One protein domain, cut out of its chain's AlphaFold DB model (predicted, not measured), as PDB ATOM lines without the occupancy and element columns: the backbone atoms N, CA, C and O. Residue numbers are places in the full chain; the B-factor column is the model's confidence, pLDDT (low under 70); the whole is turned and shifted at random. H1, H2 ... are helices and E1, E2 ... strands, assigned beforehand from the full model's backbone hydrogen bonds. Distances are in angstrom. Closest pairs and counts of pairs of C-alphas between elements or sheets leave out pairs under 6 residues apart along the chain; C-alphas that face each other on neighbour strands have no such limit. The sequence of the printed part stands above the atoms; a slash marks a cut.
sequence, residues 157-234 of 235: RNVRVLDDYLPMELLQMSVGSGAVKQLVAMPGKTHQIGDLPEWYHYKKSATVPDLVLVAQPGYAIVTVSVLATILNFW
ATOM      1  N   ARG A 157     -25.375  68.239  78.195       90.19
ATOM      2  CA  ARG A 157     -26.135  69.422  78.658       90.19
ATOM      3  C   ARG A 157     -25.275  70.585  79.180       90.19
ATOM      4  O   ARG A 157     -25.800  71.679  79.373       90.19
ATOM      5  N   ASN A 158     -23.992  70.355  79.448       91.75
ATOM      6  CA  ASN A 158     -23.024  71.347  79.920       91.75
ATOM      7  C   ASN A 158     -22.102  71.848  78.796       91.75
ATOM      8  O   ASN A 158     -21.253  72.706  79.037       91.75
ATOM      9  N   VAL A 159     -22.276  71.359  77.566       90.94
ATOM     10  CA  VAL A 159     -21.635  71.946  76.388       90.94
ATOM     11  C   VAL A 159     -22.351  73.258  76.056       90.94
ATOM     12  O   VAL A 159     -23.582  73.332  76.060       90.94
ATOM     13  N   ARG A 160     -21.585  74.325  75.846       87.25
ATOM     14  CA  ARG A 160     -22.070  75.663  75.498       87.25
ATOM     15  C   ARG A 160     -21.556  76.015  74.110       87.25
ATOM     16  O   ARG A 160     -20.349  75.986  73.878       87.25
ATOM     17  N   VAL A 161     -22.475  76.313  73.200       90.19
ATOM     18  CA  VAL A 161     -22.158  76.709  71.827       90.19
ATOM     19  C   VAL A 161     -22.002  78.222  71.810       90.19
ATOM     20  O   VAL A 161     -22.948  78.933  72.122       90.19
ATOM     21  N   LEU A 162     -20.801  78.710  71.517       86.88
ATOM     22  CA  LEU A 162     -20.462  80.131  71.575       86.88
ATOM     23  C   LEU A 162     -21.347  80.981  70.654       86.88
ATOM     24  O   LEU A 162     -21.723  82.086  71.034       86.88
ATOM     25  N   ASP A 163     -21.708  80.436  69.493       89.38
ATOM     26  CA  ASP A 163     -22.545  81.068  68.471       89.38
ATOM     27  C   ASP A 163     -23.923  81.508  69.017       89.38
ATOM     28  O   ASP A 163     -24.501  82.472  68.521       89.38
ATOM     29  N   ASP A 164     -24.424  80.859  70.079       86.31
ATOM     30  CA  ASP A 164     -25.700  81.211  70.727       86.31
ATOM     31  C   ASP A 164     -25.598  82.464  71.619       86.31
ATOM     32  O   ASP A 164     -26.614  83.050  71.996       86.31
ATOM     33  N   TYR A 165     -24.379  82.858  72.000       83.12
ATOM     34  CA  TYR A 165     -24.116  83.944  72.953       83.12
ATOM     35  C   TYR A 165     -23.427  85.146  72.307       83.12
ATOM     36  O   TYR A 165     -23.453  86.236  72.879       83.12
ATOM     37  N   LEU A 166     -22.792  84.957  71.148       83.00
ATOM     38  CA  LEU A 166     -22.005  85.984  70.478       83.00
ATOM     39  C   LEU A 166     -22.164  85.897  68.951       83.00
ATOM     40  O   LEU A 166     -21.914  84.831  68.387       83.00
ATOM     41  N   PRO A 167     -22.477  87.011  68.262       88.00
ATOM     42  CA  PRO A 167     -22.444  87.052  66.805       88.00
ATOM     43  C   PRO A 167     -21.022  86.793  66.292       88.00
ATOM     44  O   PRO A 167     -20.088  87.550  66.582       88.00
ATOM     45  N   MET A 168     -20.843  85.702  65.547       87.56
ATOM     46  CA  MET A 168     -19.521  85.227  65.125       87.56
ATOM     47  C   MET A 168     -18.821  86.192  64.157       87.56
ATOM     48  O   MET A 168     -17.595  86.186  64.085       87.56
ATOM     49  N   GLU A 169     -19.556  87.083  63.487       90.75
ATOM     50  CA  GLU A 169     -19.019  88.163  62.650       90.75
ATOM     51  C   GLU A 169     -18.224  89.227  63.430       90.75
ATOM     52  O   GLU A 169     -17.495  90.026  62.838       90.75
ATOM     53  N   LEU A 170     -18.349  89.254  64.761       87.00
ATOM     54  CA  LEU A 170     -17.534  90.113  65.622       87.00
ATOM     55  C   LEU A 170     -16.129  89.549  65.842       87.00
ATOM     56  O   LEU A 170     -15.251  90.275  66.319       87.00
ATOM     57  N   LEU A 171     -15.912  88.275  65.514       87.88
ATOM     58  CA  LEU A 171     -14.648  87.589  65.698       87.88
ATOM     59  C   LEU A 171     -13.894  87.491  64.376       87.88
ATOM     60  O   LEU A 171     -14.412  87.021  63.370       87.88
ATOM     61  N   GLN A 172     -12.626  87.883  64.411       88.12
ATOM     62  CA  GLN A 172     -11.672  87.552  63.364       88.12
ATOM     63  C   GLN A 172     -11.293  86.069  63.440       88.12
ATOM     64  O   GLN A 172     -11.133  85.416  62.412       88.12
ATOM     65  N   MET A 173     -11.126  85.538  64.655       86.69
ATOM     66  CA  MET A 173     -10.715  84.154  64.873       86.69
ATOM     67  C   MET A 173     -11.202  83.633  66.224       86.69
ATOM     68  O   MET A 173     -11.335  84.383  67.194       86.69
ATOM     69  N   SER A 174     -11.426  82.321  66.301       87.19
ATOM     70  CA  SER A 174     -11.612  81.618  67.566       87.19
ATOM     71  C   SER A 174     -10.777  80.339  67.568       87.19
ATOM     72  O   SER A 174     -10.913  79.529  66.652       87.19
ATOM     73  N   VAL A 175      -9.937  80.146  68.584       87.31
ATOM     74  CA  VAL A 175      -9.003  79.009  68.661       87.31
ATOM     75  C   VAL A 175      -9.287  78.172  69.897       87.31
ATOM     76  O   VAL A 175      -9.588  78.699  70.968       87.31
ATOM     77  N   GLY A 176      -9.213  76.853  69.735       86.00
ATOM     78  CA  GLY A 176      -9.496  75.888  70.791       86.00
ATOM     79  C   GLY A 176     -10.987  75.606  70.999       86.00
ATOM     80  O   GLY A 176     -11.881  76.279  70.467       86.00
ATOM     81  N   SER A 177     -11.241  74.562  71.778       88.31
ATOM     82  CA  SER A 177     -12.557  74.100  72.216       88.31
ATOM     83  C   SER A 177     -12.411  73.363  73.552       88.31
ATOM     84  O   SER A 177     -11.318  72.933  73.926       88.31
ATOM     85  N   GLY A 178     -13.502  73.222  74.302       89.38
ATOM     86  CA  GLY A 178     -13.480  72.548  75.600       89.38
ATOM     87  C   GLY A 178     -13.312  73.523  76.762       89.38
ATOM     88  O   GLY A 178     -14.116  74.441  76.919       89.38
ATOM     89  N   ALA A 179     -12.305  73.292  77.604       87.94
ATOM     90  CA  ALA A 179     -12.121  74.037  78.851       87.94
ATOM     91  C   ALA A 179     -11.622  75.476  78.640       87.94
ATOM     92  O   ALA A 179     -11.924  76.349  79.450       87.94
ATOM     93  N   VAL A 180     -10.871  75.729  77.566       86.00
ATOM     94  CA  VAL A 180     -10.308  77.046  77.249       86.00
ATOM     95  C   VAL A 180     -10.527  77.345  75.773       86.00
ATOM     96  O   VAL A 180     -10.318  76.476  74.924       86.00
ATOM     97  N   LYS A 181     -10.937  78.576  75.460       86.06
ATOM     98  CA  LYS A 181     -11.107  79.049  74.084       86.06
ATOM     99  C   LYS A 181     -10.604  80.481  73.936       86.06
ATOM    100  O   LYS A 181     -10.966  81.352  74.721       86.06
ATOM    101  N   GLN A 182      -9.779  80.725  72.927       84.81
ATOM    102  CA  GLN A 182      -9.255  82.047  72.590       84.81
ATOM    103  C   GLN A 182     -10.180  82.739  71.597       84.81
ATOM    104  O   GLN A 182     -10.595  82.115  70.616       84.81
ATOM    105  N   LEU A 183     -10.472  84.018  71.829       85.56
ATOM    106  CA  LEU A 183     -11.247  84.848  70.914       85.56
ATOM    107  C   LEU A 183     -10.402  86.029  70.443       85.56
ATOM    108  O   LEU A 183      -9.827  86.761  71.245       85.56
ATOM    109  N   VAL A 184     -10.378  86.243  69.134       84.62
ATOM    110  CA  VAL A 184      -9.757  87.413  68.515       84.62
ATOM    111  C   VAL A 184     -10.870  88.243  67.908       84.62
ATOM    112  O   VAL A 184     -11.512  87.825  66.946       84.62
ATOM    113  N   ALA A 185     -11.122  89.407  68.496       84.75
ATOM    114  CA  ALA A 185     -12.120  90.342  68.006       84.75
ATOM    115  C   ALA A 185     -11.682  90.972  66.680       84.75
ATOM    116  O   ALA A 185     -10.499  91.245  66.473       84.75
ATOM    117  N   MET A 186     -12.645  91.301  65.825       86.81
ATOM    118  CA  MET A 186     -12.410  92.225  64.718       86.81
ATOM    119  C   MET A 186     -11.922  93.587  65.258       86.81
ATOM    120  O   MET A 186     -12.351  94.011  66.340       86.81
ATOM    121  N   PRO A 187     -11.065  94.321  64.521       84.00
ATOM    122  CA  PRO A 187     -10.578  95.626  64.956       84.00
ATOM    123  C   PRO A 187     -11.713  96.571  65.375       84.00
ATOM    124  O   PRO A 187     -12.679  96.784  64.643       84.00
ATOM    125  N   GLY A 188     -11.612  97.127  66.585       81.81
ATOM    126  CA  GLY A 188     -12.621  98.026  67.152       81.81
ATOM    127  C   GLY A 188     -13.892  97.344  67.673       81.81
ATOM    128  O   GLY A 188     -14.767  98.045  68.175       81.81
ATOM    129  N   LYS A 189     -14.011  96.010  67.610       82.62
ATOM    130  CA  LYS A 189     -15.199  95.258  68.060       82.62
ATOM    131  C   LYS A 189     -15.088  94.660  69.461       82.62
ATOM    132  O   LYS A 189     -16.086  94.159  69.966       82.62
ATOM    133  N   THR A 190     -13.939  94.770  70.128       76.88
ATOM    134  CA  THR A 190     -13.703  94.204  71.471       76.88
ATOM    135  C   THR A 190     -14.783  94.591  72.488       76.88
ATOM    136  O   THR A 190     -15.275  93.736  73.210       76.88
ATOM    137  N   HIS A 191     -15.228  95.853  72.490       72.00
ATOM    138  CA  HIS A 191     -16.279  96.343  73.394       72.00
ATOM    139  C   HIS A 191     -17.675  95.747  73.119       72.00
ATOM    140  O   HIS A 191     -18.544  95.806  73.979       72.00
ATOM    141  N   GLN A 192     -17.903  95.190  71.924       71.56
ATOM    142  CA  GLN A 192     -19.182  94.592  71.509       71.56
ATOM    143  C   GLN A 192     -19.291  93.122  71.919       71.56
ATOM    144  O   GLN A 192     -20.391  92.586  71.970       71.56
ATOM    145  N   ILE A 193     -18.159  92.485  72.231       68.38
ATOM    146  CA  ILE A 193     -18.103  91.108  72.743       68.38
ATOM    147  C   ILE A 193     -18.483  91.067  74.242       68.38
ATOM    148  O   ILE A 193     -18.773  90.004  74.786       68.38
ATOM    149  N   GLY A 194     -18.594  92.241  74.874       59.25
ATOM    150  CA  GLY A 194     -19.156  92.447  76.207       59.25
ATOM    151  C   GLY A 194     -18.110  92.586  77.311       59.25
ATOM    152  O   GLY A 194     -16.933  92.263  77.139       59.25
ATOM    153  N   ASP A 195     -18.571  93.051  78.475       54.91
ATOM    154  CA  ASP A 195     -17.836  92.970  79.737       54.91
ATOM    155  C   ASP A 195     -17.798  91.502  80.180       54.91
ATOM    156  O   ASP A 195     -18.631  91.038  80.962       54.91
ATOM    157  N   LEU A 196     -16.848  90.728  79.646       51.91
ATOM    158  CA  LEU A 196     -16.564  89.409  80.206       51.91
ATOM    159  C   LEU A 196     -16.236  89.591  81.699       51.91
ATOM    160  O   LEU A 196     -15.504  90.529  82.035       51.91
ATOM    161  N   PRO A 197     -16.760  88.746  82.608       50.25
ATOM    162  CA  PRO A 197     -16.492  88.895  84.034       50.25
ATOM    163  C   PRO A 197     -14.985  88.958  84.307       50.25
ATOM    164  O   PRO A 197     -14.213  88.300  83.618       50.25
ATOM    165  N   GLU A 198     -14.549  89.735  85.299       45.53
ATOM    166  CA  GLU A 198     -13.130  90.085  85.494       45.53
ATOM    167  C   GLU A 198     -12.184  88.863  85.576       45.53
ATOM    168  O   GLU A 198     -11.043  88.928  85.124       45.53
ATOM    169  N   TRP A 199     -12.681  87.708  86.036       47.09
ATOM    170  CA  TRP A 199     -11.950  86.432  86.089       47.09
ATOM    171  C   TRP A 199     -11.762  85.715  84.735       47.09
ATOM    172  O   TRP A 199     -11.084  84.692  84.679       47.09
ATOM    173  N   TYR A 200     -12.337  86.235  83.649       49.38
ATOM    174  CA  TYR A 200     -12.116  85.789  82.266       49.38
ATOM    175  C   TYR A 200     -11.038  86.605  81.538       49.38
ATOM    176  O   TYR A 200     -10.646  86.270  80.423       49.38
ATOM    177  N   HIS A 201     -10.521  87.675  82.146       49.69
ATOM    178  CA  HIS A 201      -9.486  88.495  81.522       49.69
ATOM    179  C   HIS A 201      -8.099  87.944  81.851       49.69
ATOM    180  O   HIS A 201      -7.513  88.278  82.881       49.69
ATOM    181  N   TYR A 202      -7.510  87.167  80.941       51.56
ATOM    182  CA  TYR A 202      -6.056  86.989  80.932       51.56
ATOM    183  C   TYR A 202      -5.404  88.289  80.439       51.56
ATOM    184  O   TYR A 202      -5.079  88.450  79.264       51.56
ATOM    185  N   LYS A 203      -5.231  89.269  81.333       45.84
ATOM    186  CA  LYS A 203      -4.546  90.519  80.981       45.84
ATOM    187  C   LYS A 203      -3.050  90.260  80.751       45.84
ATOM    188  O   LYS A 203      -2.347  89.836  81.664       45.84
ATOM    189  N   LYS A 204      -2.576  90.663  79.562       51.50
ATOM    190  CA  LYS A 204      -1.169  90.855  79.143       51.50
ATOM    191  C   LYS A 204      -0.350  89.582  78.874       51.50
ATOM    192  O   LYS A 204       0.520  89.214  79.657       51.50
ATOM    193  N   SER A 205      -0.497  89.015  77.678       53.09
ATOM    194  CA  SER A 205       0.556  88.202  77.052       53.09
ATOM    195  C   SER A 205       0.697  88.567  75.574       53.09
ATOM    196  O   SER A 205      -0.269  88.968  74.932       53.09
ATOM    197  N   ALA A 206       1.906  88.446  75.023       53.91
ATOM    198  CA  ALA A 206       2.135  88.622  73.588       53.91
ATOM    199  C   ALA A 206       1.521  87.486  72.748       53.91
ATOM    200  O   ALA A 206       1.297  87.676  71.559       53.91
ATOM    201  N   THR A 207       1.236  86.337  73.372       55.97
ATOM    202  CA  THR A 207       0.713  85.111  72.742       55.97
ATOM    203  C   THR A 207      -0.705  84.750  73.191       55.97
ATOM    204  O   THR A 207      -1.260  83.763  72.718       55.97
ATOM    205  N   VAL A 208      -1.300  85.519  74.112       59.53
ATOM    206  CA  VAL A 208      -2.711  85.376  74.510       59.53
ATOM    207  C   VAL A 208      -3.472  86.570  73.944       59.53
ATOM    208  O   VAL A 208      -3.056  87.703  74.204       59.53
ATOM    209  N   PRO A 209      -4.551  86.364  73.174       61.81
ATOM    210  CA  PRO A 209      -5.416  87.465  72.780       61.81
ATOM    211  C   PRO A 209      -6.131  88.057  73.996       61.81
ATOM    212  O   PRO A 209      -6.287  87.399  75.020       61.81
ATOM    213  N   ASP A 210      -6.602  89.297  73.878       64.12
ATOM    214  CA  ASP A 210      -7.215  90.023  75.001       64.12
ATOM    215  C   ASP A 210      -8.459  89.323  75.589       64.12
ATOM    216  O   ASP A 210      -8.867  89.632  76.708       64.12
ATOM    217  N   LEU A 211      -9.055  88.369  74.859       75.44
ATOM    218  CA  LEU A 211     -10.249  87.633  75.260       75.44
ATOM    219  C   LEU A 211      -9.979  86.119  75.284       75.44
ATOM    220  O   LEU A 211      -9.759  85.479  74.251       75.44
ATOM    221  N   VAL A 212     -10.052  85.533  76.480       78.56
ATOM    222  CA  VAL A 212      -9.959  84.086  76.714       78.56
ATOM    223  C   VAL A 212     -11.167  83.642  77.524       78.56
ATOM    224  O   VAL A 212     -11.445  84.170  78.595       78.56
ATOM    225  N   LEU A 213     -11.881  82.636  77.037       81.25
ATOM    226  CA  LEU A 213     -12.963  82.006  77.777       81.25
ATOM    227  C   LEU A 213     -12.436  80.783  78.527       81.25
ATOM    228  O   LEU A 213     -11.778  79.935  77.929       81.25
ATOM    229  N   VAL A 214     -12.766  80.679  79.816       84.06
ATOM    230  CA  VAL A 214     -12.423  79.538  80.677       84.06
ATOM    231  C   VAL A 214     -13.703  78.910  81.219       84.06
ATOM    232  O   VAL A 214     -14.437  79.510  82.007       84.06
ATOM    233  N   ALA A 215     -14.009  77.696  80.783       86.38
ATOM    234  CA  ALA A 215     -15.176  76.979  81.264       86.38
ATOM    235  C   ALA A 215     -15.016  76.606  82.746       86.38
ATOM    236  O   ALA A 215     -13.925  76.276  83.214       86.38
ATOM    237  N   GLN A 216     -16.122  76.613  83.488       87.56
ATOM    238  CA  GLN A 216     -16.141  76.014  84.819       87.56
ATOM    239  C   GLN A 216     -15.917  74.494  84.714       87.56
ATOM    240  O   GLN A 216     -16.296  73.897  83.701       87.56
ATOM    241  N   PRO A 217     -15.350  73.835  85.743       88.56
ATOM    242  CA  PRO A 217     -15.209  72.382  85.746       88.56
ATOM    243  C   PRO A 217     -16.523  71.665  85.395       88.56
ATOM    244  O   PRO A 217     -17.580  71.978  85.940       88.56
ATOM    245  N   GLY A 218     -16.453  70.710  84.465       90.19
ATOM    246  CA  GLY A 218     -17.619  69.980  83.960       90.19
ATOM    247  C   GLY A 218     -18.427  70.699  82.873       90.19
ATOM    248  O   GLY A 218     -19.489  70.202  82.490       90.19
ATOM    249  N   TYR A 219     -17.944  71.838  82.370       91.19
ATOM    250  CA  TYR A 219     -18.476  72.543  81.202       91.19
ATOM    251  C   TYR A 219     -17.447  72.579  80.070       91.19
ATOM    252  O   TYR A 219     -16.242  72.490  80.298       91.19
ATOM    253  N   ALA A 220     -17.937  72.742  78.843       90.75
ATOM    254  CA  ALA A 220     -17.109  72.949  77.660       90.75
ATOM    255  C   ALA A 220     -17.701  74.044  76.778       90.75
ATOM    256  O   ALA A 220     -18.922  74.171  76.681       90.75
ATOM    257  N   ILE A 221     -16.834  74.791  76.104       89.06
ATOM    258  CA  ILE A 221     -17.198  75.830  75.142       89.06
ATOM    259  C   ILE A 221     -16.775  75.363  73.752       89.06
ATOM    260  O   ILE A 221     -15.619  74.989  73.533       89.06
ATOM    261  N   VAL A 222     -17.706  75.372  72.806       90.44
ATOM    262  CA  VAL A 222     -17.486  74.936  71.420       90.44
ATOM    263  C   VAL A 222     -18.081  75.952  70.450       90.44
ATOM    264  O   VAL A 222     -18.834  76.827  70.861       90.44
ATOM    265  N   THR A 223     -17.752  75.841  69.168       88.19
ATOM    266  CA  THR A 223     -18.466  76.530  68.079       88.19
ATOM    267  C   THR A 223     -19.289  75.527  67.287       88.19
ATOM    268  O   THR A 223     -18.974  74.331  67.307       88.19
ATOM    269  N   VAL A 224     -20.301  75.988  66.548       85.56
ATOM    270  CA  VAL A 224     -21.127  75.117  65.685       85.56
ATOM    271  C   VAL A 224     -20.264  74.276  64.734       85.56
ATOM    272  O   VAL A 224     -20.501  73.077  64.584       85.56
ATOM    273  N   SER A 225     -19.209  74.869  64.168       78.06
ATOM    274  CA  SER A 225     -18.264  74.186  63.270       78.06
ATOM    275  C   SER A 225     -17.587  72.958  63.888       78.06
ATOM    276  O   SER A 225     -17.293  72.001  63.180       78.06
ATOM    277  N   VAL A 226     -17.363  72.966  65.204       72.25
ATOM    278  CA  VAL A 226     -16.710  71.874  65.941       72.25
ATOM    279  C   VAL A 226     -17.745  70.921  66.547       72.25
ATOM    280  O   VAL A 226     -17.473  69.731  66.704       72.25
ATOM    281  N   LEU A 227     -18.952  71.410  66.854       67.69
ATOM    282  CA  LEU A 227     -20.032  70.605  67.427       67.69
ATOM    283  C   LEU A 227     -20.408  69.418  66.528       67.69
ATOM    284  O   LEU A 227     -20.603  68.319  67.040       67.69
ATOM    285  N   ALA A 228     -20.448  69.614  65.207       59.88
ATOM    286  CA  ALA A 228     -20.735  68.544  64.247       59.88
ATOM    287  C   ALA A 228     -19.687  67.416  64.292       59.88
ATOM    288  O   ALA A 228     -20.034  66.241  64.210       59.88
ATOM    289  N   THR A 229     -18.411  67.760  64.478       58.59
ATOM    290  CA  THR A 229     -17.330  66.783  64.645       58.59
ATOM    291  C   THR A 229     -17.439  66.068  65.984       58.59
ATOM    292  O   THR A 229     -17.309  64.852  66.026       58.59
ATOM    293  N   ILE A 230     -17.719  66.801  67.066       56.56
ATOM    294  CA  ILE A 230     -17.844  66.231  68.412       56.56
ATOM    295  C   ILE A 230     -19.015  65.249  68.470       56.56
ATOM    296  O   ILE A 230     -18.820  64.144  68.954       56.56
ATOM    297  N   LEU A 231     -20.200  65.601  67.959       50.94
ATOM    298  CA  LEU A 231     -21.384  64.734  68.015       50.94
ATOM    299  C   LEU A 231     -21.157  63.365  67.348       50.94
ATOM    300  O   LEU A 231     -21.617  62.371  67.896       50.94
ATOM    301  N   ASN A 232     -20.366  63.300  66.273       43.28
ATOM    302  CA  ASN A 232     -20.012  62.044  65.600       43.28
ATOM    303  C   ASN A 232     -19.068  61.129  66.411       43.28
ATOM    304  O   ASN A 232     -18.931  59.963  66.069       43.28
ATOM    305  N   PHE A 233     -18.396  61.634  67.453       38.62
ATOM    306  CA  PHE A 233     -17.572  60.821  68.365       38.62
ATOM    307  C   PHE A 233     -18.368  60.239  69.543       38.62
ATOM    308  O   PHE A 233     -17.827  59.437  70.302       38.62
ATOM    309  N   TRP A 234     -19.622  60.663  69.733       38.28
ATOM    310  CA  TRP A 234     -20.465  60.243  70.858       38.28
ATOM    311  C   TRP A 234     -21.629  59.323  70.452       38.28
ATOM    312  O   TRP A 234     -22.505  59.105  71.296       38.28
TER     313      TRP A 234
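AT A GLANCE: This is residues 157 to 234 of the 235 residues of a protein of Oesophagostomum dentatum (UniProt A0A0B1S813). Little regular structure: a small antiparallel meander, E2 E3 E4, each strand the neighbour of the one before, with the short parallel pair E1 and E5 near one end and H1 beyond that pair. The loop of residues 186 to 210 lies toward the other end. The printed part has 78 residues, in order E1 E2 E3 E4 E5 H1; its class is mixed, with 29 residues in named elements. It is compact, radius of gyration of the C-alphas 12.7 A, spans 37 by 26 by 21 A.

IN THESE COORDINATES: E1, residues 159 to 161, begins at C-alpha 159 (-21.635, 71.946, 76.388). E2 is residues 171 to 175, 10.7 A; E3, 180 to 185, 16.3 A; E4, 211 to 214, 10.0 A; E5, 220 to 222. H1, 224 to 231, 10.6 A, ends at C-alpha 231 (-21.384, 64.734, 68.015).

HOW THE PARTS SIT: E1 and E5 are parallel at 29 degrees, N 160 and O 220 2.8 A apart. E2 and E3 form a hairpin, N 175 and O 182 2.9 A apart; so do E3 and E4, N 183 and O 211 2.9 A apart. The closest C-alphas of E3 and E5, Lys 181 and Ile 221, are 7.0 A apart. H1 is not on the sheet E2 E3 E4; 2 of its 4 O i to N i+4 pairs are within hydrogen-bond range.

THE WHOLE: The C-alphas farthest apart, Gly 188 and Trp 234, are 38.8 A apart. The printed part has no cut; the link E3 to E4 is long. The model's pLDDT is under 70 in residues 193 to 210 and 227 to 234.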